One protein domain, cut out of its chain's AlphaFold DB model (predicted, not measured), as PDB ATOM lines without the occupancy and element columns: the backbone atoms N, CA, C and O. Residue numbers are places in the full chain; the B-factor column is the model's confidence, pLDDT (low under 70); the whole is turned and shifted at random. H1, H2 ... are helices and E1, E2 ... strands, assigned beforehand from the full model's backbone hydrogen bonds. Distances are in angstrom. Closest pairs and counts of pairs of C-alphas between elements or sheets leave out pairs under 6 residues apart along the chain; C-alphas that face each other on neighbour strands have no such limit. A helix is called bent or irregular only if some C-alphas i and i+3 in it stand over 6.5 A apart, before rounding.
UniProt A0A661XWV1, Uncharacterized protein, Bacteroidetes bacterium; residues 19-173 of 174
ATOM      1  N   GLU A  19      31.070  29.699 -18.711       94.75
ATOM      2  CA  GLU A  19      32.269  29.184 -18.046       94.75
ATOM      3  C   GLU A  19      33.401  30.221 -18.086       94.75
ATOM      4  O   GLU A  19      33.623  30.853 -19.116       94.75
ATOM      5  N   ILE A  20      34.148  30.397 -16.996       97.56
ATOM      6  CA  ILE A  20      35.331  31.264 -16.984       97.56
ATOM      7  C   ILE A  20      36.579  30.399 -17.153       97.56
ATOM      8  O   ILE A  20      36.891  29.572 -16.298       97.56
ATOM      9  N   ILE A  21      37.325  30.644 -18.229       97.69
ATOM     10  CA  ILE A  21      38.606  29.989 -18.512       97.69
ATOM     11  C   ILE A  21      39.739  31.013 -18.487       97.69
ATOM     12  O   ILE A  21      39.561  32.191 -18.808       97.69
ATOM     13  N   PHE A  22      40.930  30.574 -18.107       98.50
ATOM     14  CA  PHE A  22      42.043  31.463 -17.799       98.50
ATOM     15  C   PHE A  22      43.159  31.317 -18.832       98.50
ATOM     16  O   PHE A  22      43.489  30.218 -19.266       98.50
ATOM     17  N   GLU A  23      43.781  32.423 -19.232       98.12
ATOM     18  CA  GLU A  23      44.915  32.370 -20.162       98.12
ATOM     19  C   GLU A  23      46.176  31.756 -19.554       98.12
ATOM     20  O   GLU A  23      47.006  31.216 -20.279       98.12
ATOM     21  N   GLU A  24      46.324  31.845 -18.235       98.00
ATOM     22  CA  GLU A  24      47.507  31.407 -17.497       98.00
ATOM     23  C   GLU A  24      47.090  30.698 -16.198       98.00
ATOM     24  O   GLU A  24      46.051  31.060 -15.629       98.00
ATOM     25  N   PRO A  25      47.909  29.763 -15.670       98.06
ATOM     26  CA  PRO A  25      47.646  29.121 -14.387       98.06
ATOM     27  C   PRO A  25      47.558  30.142 -13.254       98.06
ATOM     28  O   PRO A  25      48.505  30.892 -12.990       98.06
ATOM     29  N   GLN A  26      46.474  30.094 -12.496       98.38
ATOM     30  CA  GLN A  26      46.173  30.999 -11.405       98.38
ATOM     31  C   GLN A  26      46.567  30.456 -10.020       98.38
ATOM     32  O   GLN A  26      46.508  29.251  -9.767       98.38
ATOM     33  N   PRO A  27      46.964  31.344  -9.092       97.88
ATOM     34  CA  PRO A  27      47.296  32.744  -9.347       97.88
ATOM     35  C   PRO A  27      48.613  32.875 -10.124       97.88
ATOM     36  O   PRO A  27      49.546  32.077  -9.945       97.88
ATOM     37  N   VAL A  28      48.713  33.909 -10.958       97.06
ATOM     38  CA  VAL A  28      49.953  34.239 -11.676       97.06
ATOM     39  C   VAL A  28      51.082  34.530 -10.678       97.06
ATOM     40  O   VAL A  28      50.910  35.304  -9.737       97.06
ATOM     41  N   GLY A  29      52.244  33.902 -10.879       94.12
ATOM     42  CA  GLY A  29      53.441  34.091 -10.045       94.12
ATOM     43  C   GLY A  29      53.476  33.296  -8.733       94.12
ATOM     44  O   GLY A  29      54.516  33.261  -8.077       94.12
ATOM     45  N   ALA A  30      52.388  32.621  -8.347       96.00
ATOM     46  CA  ALA A  30      52.404  31.724  -7.194       96.00
ATOM     47  C   ALA A  30      53.153  30.416  -7.508       96.00
ATOM     48  O   ALA A  30      53.064  29.876  -8.614       96.00
ATOM     49  N   LYS A  31      53.892  29.908  -6.515       95.81
ATOM     50  CA  LYS A  31      54.705  28.692  -6.632       95.81
ATOM     51  C   LYS A  31      53.814  27.449  -6.720       95.81
ATOM     52  O   LYS A  31      52.925  27.268  -5.889       95.81
ATOM     53  N   SER A  32      54.101  26.587  -7.690       97.31
ATOM     54  CA  SER A  32      53.461  25.277  -7.824       97.31
ATOM     55  C   SER A  32      53.894  24.325  -6.706       97.31
ATOM     56  O   SER A  32      55.049  24.340  -6.268       97.31
ATOM     57  N   LEU A  33      52.964  23.491  -6.252       96.75
ATOM     58  CA  LEU A  33      53.242  22.388  -5.343       96.75
ATOM     59  C   LEU A  33      53.831  21.204  -6.119       96.75
ATOM     60  O   LEU A  33      53.434  20.936  -7.249       96.75
ATOM     61  N   ASN A  34      54.746  20.475  -5.480       95.62
ATOM     62  CA  ASN A  34      55.341  19.261  -6.049       95.62
ATOM     63  C   ASN A  34      54.526  17.995  -5.730       95.62
ATOM     64  O   ASN A  34      54.784  16.939  -6.295       95.62
ATOM     65  N   SER A  35      53.576  18.099  -4.803       96.56
ATOM     66  CA  SER A  35      52.695  17.021  -4.360       96.56
ATOM     67  C   SER A  35      51.374  17.615  -3.883       96.56
ATOM     68  O   SER A  35      51.354  18.711  -3.313       96.56
ATOM     69  N   ILE A  36      50.281  16.882  -4.068       96.38
ATOM     70  CA  ILE A  36      48.972  17.247  -3.537       96.38
ATOM     71  C   ILE A  36      48.998  17.070  -2.005       96.38
ATOM     72  O   ILE A  36      49.468  16.034  -1.531       96.38
ATOM     73  N   PRO A  37      48.541  18.052  -1.209       95.06
ATOM     74  CA  PRO A  37      48.537  17.984   0.256       95.06
ATOM     75  C   PRO A  37      47.786  16.768   0.811       95.06
ATOM     76  O   PRO A  37      46.762  16.364   0.261       95.06
ATOM     77  N   LYS A  38      48.270  16.197   1.922       94.81
ATOM     78  CA  LYS A  38      47.719  14.962   2.515       94.81
ATOM     79  C   LYS A  38      46.267  15.117   2.960       94.81
ATOM     80  O   LYS A  38      45.495  14.173   2.854       94.81
ATOM     81  N   GLU A  39      45.890  16.303   3.415       93.69
ATOM     82  CA  GLU A  39      44.523  16.643   3.791       93.69
ATOM     83  C   GLU A  39      43.543  16.580   2.613       93.69
ATOM     84  O   GLU A  39      42.369  16.308   2.835       93.69
ATOM     85  N   LEU A  40      44.010  16.751   1.371       95.31
ATOM     86  CA  LEU A  40      43.184  16.634   0.168       95.31
ATOM     87  C   LEU A  40      43.203  15.234  -0.451       95.31
ATOM     88  O   LEU A  40      42.399  14.965  -1.334       95.31
ATOM     89  N   GLN A  41      44.109  14.351  -0.022       95.75
ATOM     90  CA  GLN A  41      44.225  13.006  -0.585       95.75
ATOM     91  C   GLN A  41      43.097  12.093  -0.088       95.75
ATOM     92  O   GLN A  41      42.710  12.143   1.083       95.75
ATOM     93  N   GLY A  42      42.611  11.224  -0.972       95.00
ATOM     94  CA  GLY A  42      41.563  10.250  -0.672       95.00
ATOM     95  C   GLY A  42      40.604  10.030  -1.835       95.00
ATOM     96  O   GLY A  42      40.772  10.592  -2.916       95.00
ATOM     97  N   GLN A  43      39.597   9.198  -1.592       95.50
ATOM     98  CA  GLN A  43      38.454   9.034  -2.482       95.50
ATOM     99  C   GLN A  43      37.305   9.902  -1.983       95.50
ATOM    100  O   GLN A  43      37.079  10.001  -0.778       95.50
ATOM    101  N   PHE A  44      36.591  10.531  -2.903       95.00
ATOM    102  CA  PHE A  44      35.483  11.421  -2.610       95.00
ATOM    103  C   PHE A  44      34.284  11.089  -3.485       95.00
ATOM    104  O   PHE A  44      34.459  10.776  -4.662       95.00
ATOM    105  N   SER A  45      33.084  11.214  -2.927       94.25
ATOM    106  CA  SER A  45      31.826  11.187  -3.661       94.25
ATOM    107  C   SER A  45      31.168  12.565  -3.664       94.25
ATOM    108  O   SER A  45      31.348  13.383  -2.756       94.25
ATOM    109  N   PHE A  46      30.436  12.854  -4.734       92.50
ATOM    110  CA  PHE A  46      29.624  14.058  -4.881       92.50
ATOM    111  C   PHE A  46      28.527  13.819  -5.918       92.50
ATOM    112  O   PHE A  46      28.603  12.886  -6.714       92.50
ATOM    113  N   LEU A  47      27.496  14.664  -5.904       87.56
ATOM    114  CA  LEU A  47      26.365  14.555  -6.821       87.56
ATOM    115  C   LEU A  47      26.444  15.624  -7.910       87.56
ATOM    116  O   LEU A  47      26.483  16.818  -7.610       87.56
ATOM    117  N   ILE A  48      26.376  15.195  -9.168       81.62
ATOM    118  CA  ILE A  48      26.107  16.058 -10.322       81.62
ATOM    119  C   ILE A  48      24.792  15.591 -10.934       81.62
ATOM    120  O   ILE A  48      24.647  14.425 -11.266       81.62
ATOM    121  N   LEU A  49      23.805  16.485 -11.063       81.81
ATOM    122  CA  LEU A  49      22.499  16.168 -11.671       81.81
ATOM    123  C   LEU A  49      21.788  14.933 -11.065       81.81
ATOM    124  O   LEU A  49      20.995  14.277 -11.733       81.81
ATOM    125  N   ASN A  50      22.001  14.685  -9.767       83.81
ATOM    126  CA  ASN A  50      21.535  13.511  -9.009       83.81
ATOM    127  C   ASN A  50      22.242  12.185  -9.339       83.81
ATOM    128  O   ASN A  50      21.778  11.132  -8.905       83.81
ATOM    129  N   GLU A  51      23.367  12.228 -10.044       86.88
ATOM    130  CA  GLU A  51      24.240  11.082 -10.278       86.88
ATOM    131  C   GLU A  51      25.464  11.167  -9.361       86.88
ATOM    132  O   GLU A  51      26.107  12.216  -9.244       86.88
ATOM    133  N   GLU A  52      25.762  10.066  -8.669       90.25
ATOM    134  CA  GLU A  52      26.942   9.956  -7.814       90.25
ATOM    135  C   GLU A  52      28.195   9.816  -8.673       90.25
ATOM    136  O   GLU A  52      28.323   8.903  -9.486       90.25
ATOM    137  N   THR A  53      29.128  10.738  -8.472       90.56
ATOM    138  CA  THR A  53      30.441  10.748  -9.109       90.56
ATOM    139  C   THR A  53      31.506  10.470  -8.060       90.56
ATOM    140  O   THR A  53      31.446  11.009  -6.954       90.56
ATOM    141  N   LEU A  54      32.496   9.650  -8.418       91.50
ATOM    142  CA  LEU A  54      33.664   9.370  -7.586       91.50
ATOM    143  C   LEU A  54      34.899  10.089  -8.126       91.50
ATOM    144  O   LEU A  54      35.157  10.103  -9.327       91.50
ATOM    145  N   MET A  55      35.692  10.643  -7.217       91.94
ATOM    146  CA  MET A  55      36.979  11.266  -7.504       91.94
ATOM    147  C   MET A  55      38.042  10.716  -6.555       91.94
ATOM    148  O   MET A  55      37.870  10.723  -5.343       91.94
ATOM    149  N   GLU A  56      39.173  10.282  -7.097       94.19
ATOM    150  CA  GLU A  56      40.381   9.942  -6.357       94.19
ATOM    151  C   GLU A  56      41.397  11.079  -6.494       94.19
ATOM    152  O   GLU A  56      41.771  11.488  -7.598       94.19
ATOM    153  N   VAL A  57      41.879  11.562  -5.353       95.06
ATOM    154  CA  VAL A  57      42.990  12.503  -5.248       95.06
ATOM    155  C   VAL A  57      44.181  11.760  -4.647       95.06
ATOM    156  O   VAL A  57      44.208  11.443  -3.455       95.06
ATOM    157  N   GLY A  58      45.165  11.461  -5.489       95.12
ATOM    158  CA  GLY A  58      46.430  10.852  -5.096       95.12
ATOM    159  C   GLY A  58      47.488  11.886  -4.715       95.12
ATOM    160  O   GLY A  58      47.255  13.090  -4.710       95.12
ATOM    161  N   GLU A  59      48.705  11.425  -4.429       96.25
ATOM    162  CA  GLU A  59      49.825  12.319  -4.094       96.25
ATOM    163  C   GLU A  59      50.253  13.215  -5.262       96.25
ATOM    164  O   GLU A  59      50.748  14.321  -5.052       96.25
ATOM    165  N   ASN A  60      50.056  12.757  -6.494       95.81
ATOM    166  CA  ASN A  60      50.468  13.457  -7.702       95.81
ATOM    167  C   ASN A  60      49.426  13.381  -8.825       95.81
ATOM    168  O   ASN A  60      49.774  13.676  -9.964       95.81
ATOM    169  N   PHE A  61      48.185  12.981  -8.542       94.38
ATOM    170  CA  PHE A  61      47.140  12.895  -9.562       94.38
ATOM    171  C   PHE A  61      45.745  13.195  -9.010       94.38
ATOM    172  O   PHE A  61      45.498  13.043  -7.817       94.38
ATOM    173  N   ILE A  62      44.834  13.571  -9.905       92.81
ATOM    174  CA  ILE A  62      43.391  13.678  -9.664       92.81
ATOM    175  C   ILE A  62      42.683  12.914 -10.788       92.81
ATOM    176  O   ILE A  62      43.037  13.091 -11.957       92.81
ATOM    177  N   THR A  63      41.708  12.061 -10.475       89.94
ATOM    178  CA  THR A  63      40.863  11.423 -11.503       89.94
ATOM    179  C   THR A  63      39.810  12.399 -12.028       89.94
ATOM    180  O   THR A  63      39.136  13.060 -11.239       89.94
ATOM    181  N   GLY A  64      39.649  12.467 -13.350       72.19
ATOM    182  CA  GLY A  64      38.486  13.068 -14.014       72.19
ATOM    183  C   GLY A  64      37.539  12.001 -14.571       72.19
ATOM    184  O   GLY A  64      37.715  10.823 -14.273       72.19
ATOM    185  N   GLU A  65      36.573  12.416 -15.400       64.62
ATOM    186  CA  GLU A  65      35.583  11.517 -16.026       64.62
ATOM    187  C   GLU A  65      36.225  10.364 -16.816       64.62
ATOM    188  O   GLU A  65      35.758   9.234 -16.714       64.62
ATOM    189  N   ASP A  66      37.332  10.618 -17.526       60.41
ATOM    190  CA  ASP A  66      37.899   9.644 -18.472       60.41
ATOM    191  C   ASP A  66      39.336   9.174 -18.160       60.41
ATOM    192  O   ASP A  66      39.793   8.198 -18.755       60.41
ATOM    193  N   ASP A  67      40.083   9.845 -17.267       82.25
ATOM    194  CA  ASP A  67      41.481   9.481 -16.954       82.25
ATOM    195  C   ASP A  67      42.032  10.165 -15.679       82.25
ATOM    196  O   ASP A  67      41.430  11.077 -15.102       82.25
ATOM    197  N   LYS A  68      43.232   9.756 -15.256       88.75
ATOM    198  CA  LYS A  68      44.060  10.412 -14.238       88.75
ATOM    199  C   LYS A  68      44.824  11.589 -14.845       88.75
ATOM    200  O   LYS A  68      45.656  11.430 -15.731       88.75
ATOM    201  N   SER A  69      44.606  12.782 -14.300       89.56
ATOM    202  CA  SER A  69      45.449  13.951 -14.561       89.56
ATOM    203  C   SER A  69      46.593  13.980 -13.550       89.56
ATOM    204  O   SER A  69      46.334  13.985 -12.349       89.56
ATOM    205  N   TYR A  70      47.843  14.008 -14.015       92.56
ATOM    206  CA  TYR A  70      49.033  13.988 -13.155       92.56
ATOM    207  C   TYR A  70      49.672  15.369 -13.034       92.56
ATOM    208  O   TYR A  70      49.787  16.081 -14.035       92.56
ATOM    209  N   LEU A  71      50.150  15.706 -11.830       93.62
ATOM    210  CA  LEU A  71      50.937  16.909 -11.565       93.62
ATOM    211  C   LEU A  71      52.097  16.997 -12.556       93.62
ATOM    212  O   LEU A  71      52.987  16.147 -12.577       93.62
ATOM    213  N   SER A  72      52.040  18.016 -13.401       90.88
ATOM    214  CA  SER A  72      52.953  18.238 -14.518       90.88
ATOM    215  C   SER A  72      52.663  19.615 -15.123       90.88
ATOM    216  O   SER A  72      51.958  20.433 -14.527       90.88
ATOM    217  N   ASP A  73      53.139  19.859 -16.340       86.38
ATOM    218  CA  ASP A  73      52.808  21.068 -17.090       86.38
ATOM    219  C   ASP A  73      51.326  21.146 -17.501       86.38
ATOM    220  O   ASP A  73      50.889  22.206 -17.928       86.38
ATOM    221  N   SER A  74      50.535  20.069 -17.375       91.12
ATOM    222  CA  SER A  74      49.095  20.070 -17.691       91.12
ATOM    223  C   SER A  74      48.173  20.068 -16.464       91.12
ATOM    224  O   SER A  74      46.978  20.334 -16.602       91.12
ATOM    225  N   LEU A  75      48.712  19.817 -15.266       95.31
ATOM    226  CA  LEU A  75      47.994  19.916 -13.994       95.31
ATOM    227  C   LEU A  75      48.892  20.577 -12.950       95.31
ATOM    228  O   LEU A  75      49.868  19.989 -12.483       95.31
ATOM    229  N   ILE A  76      48.524  21.786 -12.542       97.44
ATOM    230  CA  ILE A  76      49.291  22.594 -11.597       97.44
ATOM    231  C   ILE A  76      48.423  22.917 -10.387       97.44
ATOM    232  O   ILE A  76      47.350  23.503 -10.521       97.44
ATOM    233  N   ILE A  77      48.923  22.623  -9.188       97.75
ATOM    234  CA  ILE A  77      48.282  23.034  -7.935       97.75
ATOM    235  C   ILE A  77      49.125  24.106  -7.258       97.75
ATOM    236  O   ILE A  77      50.345  23.978  -7.157       97.75
ATOM    237  N   LYS A  78      48.475  25.167  -6.785       97.88
ATOM    238  CA  LYS A  78      49.095  26.282  -6.059       97.88
ATOM    239  C   LYS A  78      48.330  26.537  -4.765       97.88
ATOM    240  O   LYS A  78      47.113  26.399  -4.735       97.88
ATOM    241  N   GLN A  79      49.020  26.941  -3.704       96.38
ATOM    242  CA  GLN A  79      48.382  27.256  -2.423       96.38
ATOM    243  C   GLN A  79      48.193  28.768  -2.250       96.38
ATOM    244  O   GLN A  79      49.114  29.551  -2.484       96.38
ATOM    245  N   VAL A  80      47.004  29.175  -1.802       94.31
ATOM    246  CA  VAL A  80      46.641  30.566  -1.503       94.31
ATOM    247  C   VAL A  80      45.941  30.615  -0.149       94.31
ATOM    248  O   VAL A  80      44.732  30.419  -0.046       94.31
ATOM    249  N   GLY A  81      46.699  30.886   0.912       91.88
ATOM    250  CA  GLY A  81      46.166  30.781   2.272       91.88
ATOM    251  C   GLY A  81      45.748  29.339   2.574       91.88
ATOM    252  O   GLY A  81      46.574  28.436   2.493       91.88
ATOM    253  N   ASN A  82      44.473  29.132   2.902       92.06
ATOM    254  CA  ASN A  82      43.884  27.814   3.163       92.06
ATOM    255  C   ASN A  82      43.264  27.150   1.916       92.06
ATOM    256  O   ASN A  82      42.655  26.093   2.034       92.06
ATOM    257  N   LEU A  83      43.386  27.778   0.744       95.69
ATOM    258  CA  LEU A  83      42.834  27.282  -0.513       95.69
ATOM    259  C   LEU A  83      43.927  26.655  -1.376       95.69
ATOM    260  O   LEU A  83      45.052  27.157  -1.444       95.69
ATOM    261  N   TYR A  84      43.551  25.618  -2.112       97.81
ATOM    262  CA  TYR A  84      44.367  24.994  -3.142       97.81
ATOM    263  C   TYR A  84      43.743  25.269  -4.504       97.81
ATOM    264  O   TYR A  84      42.641  24.821  -4.793       97.81
ATOM    265  N   VAL A  85      44.437  26.038  -5.333       98.25
ATOM    266  CA  VAL A  85      44.002  26.393  -6.682       98.25
ATOM    267  C   VAL A  85      44.533  25.343  -7.640       98.25
ATOM    268  O   VAL A  85      45.748  25.207  -7.804       98.25
ATOM    269  N   VAL A  86      43.623  24.593  -8.247       97.56
ATOM    270  CA  VAL A  86      43.918  23.567  -9.239       97.56
ATOM    271  C   VAL A  86      43.750  24.171 -10.624       97.56
ATOM    272  O   VAL A  86      42.736  24.793 -10.917       97.56
ATOM    273  N   ASN A  87      44.765  23.994 -11.459       97.94
ATOM    274  CA  ASN A  87      44.832  24.503 -12.819       97.94
ATOM    275  C   ASN A  87      45.008  23.318 -13.756       97.94
ATOM    276  O   ASN A  87      46.015  22.613 -13.658       97.94
ATOM    277  N   LYS A  88      44.057  23.114 -14.660       95.75
ATOM    278  CA  LYS A  88      44.077  22.033 -15.640       95.75
ATOM    279  C   LYS A  88      44.151  22.619 -17.046       95.75
ATOM    280  O   LYS A  88      43.344  23.470 -17.413       95.75
ATOM    281  N   LEU A  89      45.147  22.192 -17.811       95.50
ATOM    282  CA  LEU A  89      45.342  22.635 -19.185       95.50
ATOM    283  C   LEU A  89      44.260  22.025 -20.080       95.50
ATOM    284  O   LEU A  89      44.084  20.806 -20.118       95.50
ATOM    285  N   ILE A  90      43.581  22.876 -20.838       94.56
ATOM    286  CA  ILE A  90      42.603  22.462 -21.836       94.56
ATOM    287  C   ILE A  90      43.366  22.008 -23.083       94.56
ATOM    288  O   ILE A  90      44.017  22.807 -23.760       94.56
ATOM    289  N   SER A  91      43.301  20.711 -23.382       91.25
ATOM    290  CA  SER A  91      44.023  20.099 -24.507       91.25
ATOM    291  C   SER A  91      43.254  20.131 -25.827       91.25
ATOM    292  O   SER A  91      43.850  19.928 -26.881       91.25
ATOM    293  N   LYS A  92      41.933  20.341 -25.781       89.38
ATOM    294  CA  LYS A  92      41.037  20.369 -26.944       89.38
ATOM    295  C   LYS A  92      39.860  21.305 -26.680       89.38
ATOM    296  O   LYS A  92      39.435  21.453 -25.541       89.38
ATOM    297  N   GLY A  93      39.307  21.877 -27.742       84.69
ATOM    298  CA  GLY A  93      38.137  22.756 -27.691       84.69
ATOM    299  C   GLY A  93      38.363  24.001 -28.538       84.69
ATOM    300  O   GLY A  93      39.430  24.616 -28.471       84.69
ATOM    301  N   GLU A  94      37.376  24.361 -29.356       85.50
ATOM    302  CA  GLU A  94      37.482  25.483 -30.290       85.50
ATOM    303  C   GLU A  94      37.762  26.789 -29.532       85.50
ATOM    304  O   GLU A  94      36.964  27.243 -28.717       85.50
ATOM    305  N   GLY A  95      38.951  27.362 -29.739       89.06
ATOM    306  CA  GLY A  95      39.396  28.581 -29.053       89.06
ATOM    307  C   GLY A  95      39.768  28.419 -27.570       89.06
ATOM    308  O   GLY A  95      40.195  29.399 -26.960       89.06
ATOM    309  N   LYS A  96      39.649  27.212 -26.996       93.88
ATOM    310  CA  LYS A  96      39.993  26.912 -25.592       93.88
ATOM    311  C   LYS A  96      41.343  26.209 -25.430       93.88
ATOM    312  O   LYS A  96      41.917  26.255 -24.346       93.88
ATOM    313  N   GLU A  97      41.854  25.567 -26.480       95.38
ATOM    314  CA  GLU A  97      43.136  24.854 -26.435       95.38
ATOM    315  C   GLU A  97      44.278  25.759 -25.937       95.38
ATOM    316  O   GLU A  97      44.435  26.906 -26.364       95.38
ATOM    317  N   GLY A  98      45.066  25.242 -24.993       96.31
ATOM    318  CA  GLY A  98      46.168  25.974 -24.371       96.31
ATOM    319  C   GLY A  98      45.745  26.962 -23.275       96.31
ATOM    320  O   GLY A  98      46.605  27.626 -22.695       96.31
ATOM    321  N   LYS A  99      44.443  27.072 -22.982       97.75
ATOM    322  CA  LYS A  99      43.897  27.820 -21.838       97.75
ATOM    323  C   LYS A  99      43.710  26.890 -20.636       97.75
ATOM    324  O   LYS A  99      43.949  25.688 -20.719       97.75
ATOM    325  N   TRP A 100      43.311  27.455 -19.506       97.81
ATOM    326  CA  TRP A 100      43.277  26.771 -18.221       97.81
ATOM    327  C   TRP A 100      41.876  26.771 -17.627       97.81
ATOM    328  O   TRP A 100      41.290  27.828 -17.389       97.81
ATOM    329  N   GLU A 101      41.378  25.577 -17.330       96.44
ATOM    330  CA  GLU A 101      40.313  25.380 -16.354       96.44
ATOM    331  C   GLU A 101      40.905  25.580 -14.962       96.44
ATOM    332  O   GLU A 101      41.972  25.044 -14.638       96.44
ATOM    333  N   VAL A 102      40.222  26.359 -14.129       98.00
ATOM    334  CA  VAL A 102      40.666  26.623 -12.762       98.00
ATOM    335  C   VAL A 102      39.520  26.352 -11.809       98.00
ATOM    336  O   VAL A 102      38.393  26.780 -12.032       98.00
ATOM    337  N   TYR A 103      39.825  25.669 -10.716       96.94
ATOM    338  CA  TYR A 103      38.914  25.500  -9.592       96.94
ATOM    339  C   TYR A 103      39.704  25.508  -8.288       96.94
ATOM    340  O   TYR A 103      40.930  25.381  -8.276       96.94
ATOM    341  N   THR A 104      39.018  25.685  -7.165       97.69
ATOM    342  CA  THR A 104      39.653  25.682  -5.844       97.69
ATOM    343  C   THR A 104      39.151  24.537  -4.995       97.69
ATOM    344  O   THR A 104      37.949  24.281  -4.974       97.69
ATOM    345  N   LEU A 105      40.053  23.930  -4.234       97.06
ATOM    346  CA  LEU A 105      39.763  22.972  -3.180       97.06
ATOM    347  C   LEU A 105      40.061  23.609  -1.822       97.06
ATOM    348  O   LEU A 105      41.105  24.233  -1.626       97.06
ATOM    349  N   GLU A 106      39.145  23.434  -0.881       97.19
ATOM    350  CA  GLU A 106      39.291  23.881   0.501       97.19
ATOM    351  C   GLU A 106      38.919  22.737   1.438       97.19
ATOM    352  O   GLU A 106      37.776  22.275   1.419       97.19
ATOM    353  N   ASP A 107      39.861  22.294   2.268       96.44
ATOM    354  CA  ASP A 107      39.552  21.347   3.339       96.44
ATOM    355  C   ASP A 107      38.620  22.014   4.362       96.44
ATOM    356  O   ASP A 107      38.901  23.100   4.880       96.44
ATOM    357  N   LYS A 108      37.486  21.368   4.631       96.12
ATOM    358  CA  LYS A 108      36.509  21.791   5.641       96.12
ATOM    359  C   LYS A 108      36.602  20.958   6.915       96.12
ATOM    360  O   LYS A 108      35.870  21.233   7.865       96.12
ATOM    361  N   GLY A 109      37.520  19.994   6.963       93.38
ATOM    362  CA  GLY A 109      37.644  19.041   8.049       93.38
ATOM    363  C   GLY A 109      36.553  17.971   8.004       93.38
ATOM    364  O   GLY A 109      35.655  17.987   7.163       93.38
ATOM    365  N   CYS A 110      36.651  17.005   8.920       91.56
ATOM    366  CA  CYS A 110      35.679  15.913   9.068       91.56
ATOM    367  C   CYS A 110      35.414  15.106   7.780       91.56
ATOM    368  O   CYS A 110      34.350  14.519   7.644       91.56
ATOM    369  N   GLY A 111      36.380  15.063   6.855       93.12
ATOM    370  CA  GLY A 111      36.245  14.346   5.585       93.12
ATOM    371  C   GLY A 111      35.559  15.138   4.469       93.12
ATOM    372  O   GLY A 111      35.302  14.564   3.420       93.12
ATOM    373  N   PHE A 112      35.296  16.435   4.640       95.94
ATOM    374  CA  PHE A 112      34.658  17.258   3.613       95.94
ATOM    375  C   PHE A 112      35.650  18.198   2.931       95.94
ATOM    376  O   PHE A 112      36.404  18.911   3.591       95.94
ATOM    377  N   VAL A 113      35.589  18.269   1.602       96.69
ATOM    378  CA  VAL A 113      36.334  19.245   0.798       96.69
ATOM    379  C   VAL A 113      35.342  20.078  -0.001       96.69
ATOM    380  O   VAL A 113      34.486  19.547  -0.701       96.69
ATOM    381  N   LYS A 114      35.445  21.404   0.077       96.62
ATOM    382  CA  LYS A 114      34.670  22.304  -0.780       96.62
ATOM    383  C   LYS A 114      35.422  22.495  -2.094       96.62
ATOM    384  O   LYS A 114      36.512  23.066  -2.088       96.62
ATOM    385  N   ALA A 115      34.826  22.077  -3.206       95.81
ATOM    386  CA  ALA A 115      35.305  22.408  -4.543       95.81
ATOM    387  C   ALA A 115      34.524  23.610  -5.086       95.81
ATOM    388  O   ALA A 115      33.311  23.681  -4.916       95.81
ATOM    389  N   THR A 116      35.201  24.579  -5.699       96.25
ATOM    390  CA  THR A 116      34.562  25.763  -6.302       96.25
ATOM    391  C   THR A 116      35.086  25.992  -7.707       96.25
ATOM    392  O   THR A 116      36.292  26.131  -7.885       96.25
ATOM    393  N   THR A 117      34.179  26.044  -8.677       95.06
ATOM    394  CA  THR A 117      34.453  26.385 -10.078       95.06
ATOM    395  C   THR A 117      33.970  27.802 -10.398       95.06
ATOM    396  O   THR A 117      33.226  28.399  -9.610       95.06
ATOM    397  N   PHE A 118      34.389  28.339 -11.545       96.44
ATOM    398  CA  PHE A 118      34.102  29.706 -11.973       96.44
ATOM    399  C   PHE A 118      33.185  29.733 -13.196       96.44
ATOM    400  O   PHE A 118      33.583  29.380 -14.305       96.44
ATOM    401  N   VAL A 119      31.944  30.161 -12.990       94.88
ATOM    402  CA  VAL A 119      30.896  30.206 -14.011       94.88
ATOM    403  C   VAL A 119      30.016  31.417 -13.753       94.88
ATOM    404  O   VAL A 119      29.433  31.535 -12.679       94.88
ATOM    405  N   ILE A 120      29.864  32.288 -14.747       94.19
ATOM    406  CA  ILE A 120      28.909  33.395 -14.700       94.19
ATOM    407  C   ILE A 120      27.501  32.813 -14.826       94.19
ATOM    408  O   ILE A 120      27.151  32.235 -15.855       94.19
ATOM    409  N   ASN A 121      26.692  32.978 -13.781       85.56
ATOM    410  CA  ASN A 121      25.357  32.378 -13.681       85.56
ATOM    411  C   ASN A 121      24.235  33.219 -14.325       85.56
ATOM    412  O   ASN A 121      23.062  32.848 -14.263       85.56
ATOM    413  N   SER A 122      24.578  34.365 -14.918       86.62
ATOM    414  CA  SER A 122      23.625  35.292 -15.523       86.62
ATOM    415  C   SER A 122      24.220  36.010 -16.728       86.62
ATOM    416  O   SER A 122      25.212  36.730 -16.602       86.62
ATOM    417  N   ASP A 123      23.543  35.934 -17.875       85.00
ATOM    418  CA  ASP A 123      23.908  36.703 -19.072       85.00
ATOM    419  C   ASP A 123      23.978  38.215 -18.807       85.00
ATOM    420  O   ASP A 123      24.809  38.915 -19.381       85.00
ATOM    421  N   SER A 124      23.155  38.728 -17.885       88.69
ATOM    422  CA  SER A 124      23.169  40.149 -17.506       88.69
ATOM    423  C   SER A 124      24.436  40.575 -16.750       88.69
ATOM    424  O   SER A 124      24.752  41.767 -16.690       88.69
ATOM    425  N   TYR A 125      25.171  39.613 -16.185       93.00
ATOM    426  CA  TYR A 125      26.417  39.858 -15.467       93.00
ATOM    427  C   TYR A 125      27.654  39.746 -16.366       93.00
ATOM    428  O   TYR A 125      28.700  40.294 -16.030       93.00
ATOM    429  N   VAL A 126      27.538  39.121 -17.544       93.12
ATOM    430  CA  VAL A 126      28.652  38.923 -18.491       93.12
ATOM    431  C   VAL A 126      29.342  40.245 -18.842       93.12
ATOM    432  O   VAL A 126      30.561  40.352 -18.726       93.12
ATOM    433  N   GLU A 127      28.582  41.283 -19.201       93.06
ATOM    434  CA  GLU A 127      29.161  42.587 -19.557       93.06
ATOM    435  C   GLU A 127      29.767  43.323 -18.351       93.06
ATOM    436  O   GLU A 127      30.778  44.018 -18.485       93.06
ATOM    437  N   GLN A 128      29.198  43.145 -17.155       95.06
ATOM    438  CA  GLN A 128      29.738  43.726 -15.921       95.06
ATOM    439  C   GLN A 128      31.077  43.079 -15.566       95.06
ATOM    440  O   GLN A 128      32.066  43.774 -15.331       95.06
ATOM    441  N   PHE A 129      31.125  41.749 -15.609       96.50
ATOM    442  CA  PHE A 129      32.335  40.981 -15.370       96.50
ATOM    443  C   PHE A 129      33.422  41.329 -16.395       96.50
ATOM    444  O   PHE A 129      34.551  41.637 -16.015       96.50
ATOM    445  N   LYS A 130      33.072  41.392 -17.688       95.88
ATOM    446  CA  LYS A 130      33.990  41.807 -18.757       95.88
ATOM    447  C   LYS A 130      34.518  43.227 -18.552       95.88
ATOM    448  O   LYS A 130      35.689  43.491 -18.804       95.88
ATOM    449  N   THR A 131      33.686  44.147 -18.071       95.56
ATOM    450  CA  THR A 131      34.118  45.519 -17.755       95.56
ATOM    451  C   THR A 131      35.101  45.547 -16.580       95.56
ATOM    452  O   THR A 131      36.066  46.308 -16.605       95.56
ATOM    453  N   ALA A 132      34.880  44.715 -15.560       96.00
ATOM    454  CA  ALA A 132      35.709  44.672 -14.356       96.00
ATOM    455  C   ALA A 132      37.055  43.953 -14.560       96.00
ATOM    456  O   ALA A 132      38.075  44.377 -14.009       96.00
ATOM    457  N   TYR A 133      37.065  42.868 -15.339       96.75
ATOM    458  CA  TYR A 133      38.205  41.947 -15.437       96.75
ATOM    459  C   TYR A 133      38.751  41.772 -16.861       96.75
ATOM    460  O   TYR A 133      39.774  41.114 -17.050       96.75
ATOM    461  N   GLY A 134      38.112  42.385 -17.860       95.56
ATOM    462  CA  GLY A 134      38.398  42.145 -19.270       95.56
ATOM    463  C   GLY A 134      37.881  40.786 -19.743       95.56
ATOM    464  O   GLY A 134      37.111  40.114 -19.060       95.56
ATOM    465  N   GLY A 135      38.332  40.381 -20.928       95.25
ATOM    466  CA  GLY A 135      38.108  39.042 -21.462       95.25
ATOM    467  C   GLY A 135      37.331  38.990 -22.774       95.25
ATOM    468  O   GLY A 135      36.725  39.968 -23.224       95.25
ATOM    469  N   THR A 136      37.370  37.808 -23.383       96.06
ATOM    470  CA  THR A 136      36.751  37.510 -24.678       96.06
ATOM    471  C   THR A 136      35.753  36.381 -24.505       96.06
ATOM    472  O   THR A 136      36.096  35.334 -23.964       96.06
ATOM    473  N   VAL A 137      34.524  36.589 -24.975       94.69
ATOM    474  CA  VAL A 137      33.496  35.545 -24.993       94.69
ATOM    475  C   VAL A 137      33.623  34.752 -26.289       94.69
ATOM    476  O   VAL A 137      33.756  35.345 -27.360       94.69
ATOM    477  N   ILE A 138      33.581  33.430 -26.176       93.62
ATOM    478  CA  ILE A 138      33.567  32.475 -27.287       93.62
ATOM    479  C   ILE A 138      32.429  31.469 -27.093       93.62
ATOM    480  O   ILE A 138      31.936  31.300 -25.975       93.62
ATOM    481  N   GLY A 139      32.044  30.786 -28.172       89.06
ATOM    482  CA  GLY A 139      30.959  29.805 -28.159       89.06
ATOM    483  C   GLY A 139      29.569  30.430 -27.995       89.06
ATOM    484  O   GLY A 139      29.411  31.646 -27.871       89.06
ATOM    485  N   GLU A 140      28.550  29.576 -27.991       83.50
ATOM    486  CA  GLU A 140      27.146  29.957 -27.827       83.50
ATOM    487  C   GLU A 140      26.415  28.955 -26.918       83.50
ATOM    488  O   GLU A 140      26.855  27.822 -26.716       83.50
ATOM    489  N   GLY A 141      25.278  29.367 -26.349       80.62
ATOM    490  CA  GLY A 141      24.431  28.488 -25.540       80.62
ATOM    491  C   GLY A 141      25.144  27.923 -24.306       80.62
ATOM    492  O   GLY A 141      25.533  28.682 -23.419       80.62
ATOM    493  N   GLN A 142      25.256  26.593 -24.236       73.75
ATOM    494  CA  GLN A 142      25.899  25.864 -23.131       73.75
ATOM    495  C   GLN A 142      27.423  25.751 -23.279       73.75
ATOM    496  O   GLN A 142      28.103  25.466 -22.300       73.75
ATOM    497  N   GLU A 143      27.971  26.000 -24.470       83.19
ATOM    498  CA  GLU A 143      29.421  25.961 -24.720       83.19
ATOM    499  C   GLU A 143      30.083  27.334 -24.550       83.19
ATOM    500  O   GLU A 143      31.279  27.502 -24.801       83.19
ATOM    501  N   LYS A 144      29.295  28.329 -24.133       91.06
ATOM    502  CA  LYS A 144      29.725  29.708 -23.957       91.06
ATOM    503  C   LYS A 144      30.778  29.798 -22.852       91.06
ATOM    504  O   LYS A 144      30.528  29.434 -21.702       91.06
ATOM    505  N   SER A 145      31.931  30.365 -23.187       94.56
ATOM    506  CA  SER A 145      33.014  30.603 -22.234       94.56
ATOM    507  C   SER A 145      33.550  32.018 -22.345       94.56
ATOM    508  O   SER A 145      33.548  32.623 -23.417       94.56
ATOM    509  N   MET A 146      34.056  32.539 -21.235       96.00
ATOM    510  CA  MET A 146      34.796  33.783 -21.172       96.00
ATOM    511  C   MET A 146      36.259  33.506 -20.847       96.00
ATOM    512  O   MET A 146      36.587  33.000 -19.777       96.00
ATOM    513  N   ILE A 147      37.138  33.888 -21.770       97.88
ATOM    514  CA  ILE A 147      38.586  33.796 -21.604       97.88
ATOM    515  C   ILE A 147      39.094  35.063 -20.929       97.88
ATOM    516  O   ILE A 147      38.911  36.157 -21.466       97.88
ATOM    517  N   VAL A 148      39.764  34.919 -19.788       98.38
ATOM    518  CA  VAL A 148      40.311  36.037 -19.008       98.38
ATOM    519  C   VAL A 148      41.797  35.881 -18.702       98.38
ATOM    520  O   VAL A 148      42.315  34.775 -18.556       98.38
ATOM    521  N   LYS A 149      42.482  37.014 -18.530       98.38
ATOM    522  CA  LYS A 149      43.880  37.085 -18.084       98.38
ATOM    523  C   LYS A 149      44.004  37.967 -16.833       98.38
ATOM    524  O   LYS A 149      44.539  39.073 -16.917       98.38
ATOM    525  N   PRO A 150      43.458  37.533 -15.684       97.88
ATOM    526  CA  PRO A 150      43.519  38.324 -14.470       97.88
ATOM    527  C   PRO A 150      44.932  38.310 -13.880       97.88
ATOM    528  O   PRO A 150      45.638  37.300 -13.932       97.88
ATOM    529  N   ASP A 151      45.321  39.414 -13.247       97.25
ATOM    530  CA  ASP A 151      46.429  39.396 -12.296       97.25
ATOM    531  C   ASP A 151      46.025  38.699 -10.977       97.25
ATOM    532  O   ASP A 151      44.858  38.381 -10.728       97.25
ATOM    533  N   SER A 152      46.988  38.480 -10.077       95.88
ATOM    534  CA  SER A 152      46.728  37.834  -8.779       95.88
ATOM    535  C   SER A 152      45.680  38.557  -7.912       95.88
ATOM    536  O   SER A 152      44.977  37.917  -7.125       95.88
ATOM    537  N   LYS A 153      45.563  39.888  -8.015       96.31
ATOM    538  CA  LYS A 153      44.588  40.678  -7.250       96.31
ATOM    539  C   LYS A 153      43.189  40.524  -7.844       96.31
ATOM    540  O   LYS A 153      42.239  40.343  -7.086       96.31
ATOM    541  N   GLN A 154      43.076  40.566  -9.168       97.94
ATOM    542  CA  GLN A 154      41.838  40.327  -9.904       97.94
ATOM    543  C   GLN A 154      41.346  38.898  -9.691       97.94
ATOM    544  O   GLN A 154      40.188  38.716  -9.339       97.94
ATOM    545  N   PHE A 155      42.224  37.894  -9.774       97.94
ATOM    546  CA  PHE A 155      41.855  36.508  -9.488       97.94
ATOM    547  C   PHE A 155      41.290  36.359  -8.069       97.94
ATOM    548  O   PHE A 155      40.241  35.754  -7.870       97.94
ATOM    549  N   LYS A 156      41.909  37.004  -7.072       96.44
ATOM    550  CA  LYS A 156      41.383  37.020  -5.698       96.44
ATOM    551  C   LYS A 156      40.018  37.707  -5.567       96.44
ATOM    552  O   LYS A 156      39.278  37.366  -4.648       96.44
ATOM    553  N   ALA A 157      39.707  38.679  -6.421       97.44
ATOM    554  CA  ALA A 157      38.386  39.300  -6.469       97.44
ATOM    555  C   ALA A 157      37.357  38.360  -7.117       97.44
ATOM    556  O   ALA A 157      36.301  38.157  -6.530       97.44
ATOM    557  N   ILE A 158      37.712  37.709  -8.231       97.38
ATOM    558  CA  ILE A 158      36.887  36.691  -8.905       97.38
ATOM    559  C   ILE A 158      36.533  35.549  -7.941       97.38
ATOM    560  O   ILE A 158      35.373  35.172  -7.842       97.38
ATOM    561  N   MET A 159      37.493  35.062  -7.142       95.81
ATOM    562  CA  MET A 159      37.247  34.016  -6.132       95.81
ATOM    563  C   MET A 159      36.226  34.382  -5.044       95.81
ATOM    564  O   MET A 159      35.814  33.513  -4.283       95.81
ATOM    565  N   LYS A 160      35.880  35.664  -4.907       95.00
ATOM    566  CA  LYS A 160      34.957  36.175  -3.886       95.00
ATOM    567  C   LYS A 160      33.642  36.678  -4.472       95.00
ATOM    568  O   LYS A 160      32.832  37.222  -3.728       95.00
ATOM    569  N   ASP A 161      33.477  36.588  -5.784       95.38
ATOM    570  CA  ASP A 161      32.298  37.076  -6.477       95.38
ATOM    571  C   ASP A 161      31.284  35.937  -6.615       95.38
ATOM    572  O   ASP A 161      31.401  35.069  -7.479       95.38
ATOM    573  N   ASP A 162      30.269  35.954  -5.751       93.88
ATOM    574  CA  ASP A 162      29.210  34.940  -5.714       93.88
ATOM    575  C   ASP A 162      28.414  34.852  -7.033       93.88
ATOM    576  O   ASP A 162      27.755  33.846  -7.299       93.88
ATOM    577  N   SER A 163      28.487  35.875  -7.894       94.25
ATOM    578  CA  SER A 163      27.848  35.876  -9.221       94.25
ATOM    579  C   SER A 163      28.569  34.972 -10.223       94.25
ATOM    580  O   SER A 163      28.031  34.679 -11.295       94.25
ATOM    581  N   VAL A 164      29.800  34.564  -9.898       95.44
ATOM    582  CA  VAL A 164      30.662  33.788 -10.792       95.44
ATOM    583  C   VAL A 164      31.265  32.545 -10.159       95.44
ATOM    584  O   VAL A 164      32.100  31.897 -10.782       95.44
ATOM    585  N   THR A 165      30.877  32.193  -8.936       94.75
ATOM    586  CA  THR A 165      31.366  30.987  -8.262       94.75
ATOM    587  C   THR A 165      30.246  29.990  -8.034       94.75
ATOM    588  O   THR A 165      29.189  30.341  -7.513       94.75
ATOM    589  N   VAL A 166      30.512  28.723  -8.339       93.31
ATOM    590  CA  VAL A 166      29.634  27.601  -7.993       93.31
ATOM    591  C   VAL A 166      30.435  26.605  -7.177       93.31
ATOM    592  O   VAL A 166      31.533  26.214  -7.573       93.31
ATOM    593  N   SER A 167      29.896  26.198  -6.032       94.25
ATOM    594  CA  SER A 167      30.570  25.275  -5.126       94.25
ATOM    595  C   SER A 167      29.793  23.986  -4.929       94.25
ATOM    596  O   SER A 167      28.571  24.005  -4.798       94.25
ATOM    597  N   ILE A 168      30.532  22.892  -4.802       94.06
ATOM    598  CA  ILE A 168      30.032  21.587  -4.375       94.06
ATOM    599  C   ILE A 168      30.828  21.109  -3.160       94.06
ATOM    600  O   ILE A 168      31.954  21.559  -2.916       94.06
ATOM    601  N   ILE A 169      30.233  20.208  -2.385       95.38
ATOM    602  CA  ILE A 169      30.912  19.519  -1.289       95.38
ATOM    603  C   ILE A 169      31.265  18.116  -1.764       95.38
ATOM    604  O   ILE A 169      30.402  17.388  -2.244       95.38
ATOM    605  N   LEU A 170      32.542  17.780  -1.632       95.31
ATOM    606  CA  LEU A 170      33.090  16.452  -1.838       95.31
ATOM    607  C   LEU A 170      33.137  15.759  -0.476       95.31
ATOM    608  O   LEU A 170      33.762  16.278   0.457       95.31
ATOM    609  N   GLU A 171      32.476  14.616  -0.351       96.31
ATOM    610  CA  GLU A 171      32.466  13.811   0.869       96.31
ATOM    611  C   GLU A 171      33.466  12.669   0.737       96.31
ATOM    612  O   GLU A 171      33.445  11.925  -0.238       96.31
ATOM    613  N   ARG A 172      34.383  12.537   1.697       95.44
ATOM    614  CA  ARG A 172      35.374  11.465   1.683       95.44
ATOM    615  C   ARG A 172      34.691  10.116   1.874       95.44
ATOM    616  O   ARG A 172      34.002   9.893   2.867       95.44
ATOM    617  N   VAL A 173      34.965   9.203   0.955       92.25
ATOM    618  CA  VAL A 173      34.580   7.800   1.063       92.25
ATOM    619  C   VAL A 173      35.663   7.099   1.885       92.25
ATOM    620  O   VAL A 173      36.850   7.254   1.593       92.25
TER     621      VAL A 173
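What this domain is: This is residues 19 to 173 of the 174 residues of an uncharacterized protein of Bacteroidetes bacterium (UniProt A0A661XWV1). A strongly twisted sheet of seven strands curls like part of a barrel, and the short hairpin E4 E5 partly bridges the gap between its edge strands E3 and E6. At one end a small sheet, E1 E11 E10, packs on E8 and E9 through E1, and H1 grazes that small sheet. The printed part has 155 residues, with two named helices and twelve named strands, E1 to E9, H1, E10, E11, H2, E12: mostly strand. The large sheet runs E3 E2 E12 E9 E8 E7 E6, antiparallel; the small one is mixed. The whole is compact, radius of gyration of the C-alphas 15.2 A, spanning 40 by 37 by 29 A.

How they stand to each other: Start at E1, residues 19 to 22; its parallel neighbour is E11, residues 145 to 148, with N 21 and O 146 at 2.9 A. The closest C-alphas of E1 and E9, residues 112 to 120, are Glu 19 and Val 119, 4.4 A. Next, E2, residues 42 to 48, and E3, residues 51 to 57, form a hairpin, N 44 to O 55 at 2.8 A. In the hairpin of E4, residues 61 to 63, and E5, residues 68 to 70, N 62 and O 69 are 2.9 A apart; the closest C-alphas of E3 and E4 are Glu 56 and Thr 63, 5.4 A. E6, residues 75 to 80, E7, residues 83 to 89, E8, residues 100 to 109, and E9 make a meander, each strand the antiparallel neighbour of the one before; look at N 78 and O 85, 2.9 A, N 86 and O 103, 2.8 A, and N 106 and O 114, 2.9 A. H1, residues 123 to 133, only grazes the small sheet, with residues 126 to 133; it is only just irregular, C-alphas 124 and 127 being 6.8 A apart. E10, residues 136 to 138, forms a hairpin with E11, N 138 to O 145 at 2.9 A. H2, residues 152 to 158, is close to H1 but not clearly touching: the closest C-alphas, Tyr 133 and Gln 154, are 6.8 A apart. Every O i to N i+4 pair is within hydrogen-bond range in H2, 5 of 7 in H1. E12, residues 165 to 173, is staggered: residues 165 to 171 pair with E9, N 168 to O 115 at 2.9 A, and 171 to 173 with E2, N 173 to O 43 at 2.8 A.

Where its parts are: Find C-alpha 19 at (32.269, 29.184, -18.046), where E1 begins. E8, 28.0 A long, starts from C-alpha 100 at (43.277, 26.771, -18.221); E9 measures 25.1 A and H1 15.7 A. E12, 25.2 A, ends at C-alpha 173, (34.580, 7.800, 1.063).

The domain as a whole: The farthest C-alphas, Thr 131 and Val 173, are 42.2 A apart. The printed part has no cut; its long link, residues 23 to 41, joins E1 to E2. Mean pLDDT of the printed part is 93.4; residues 65 to 66 are under 70.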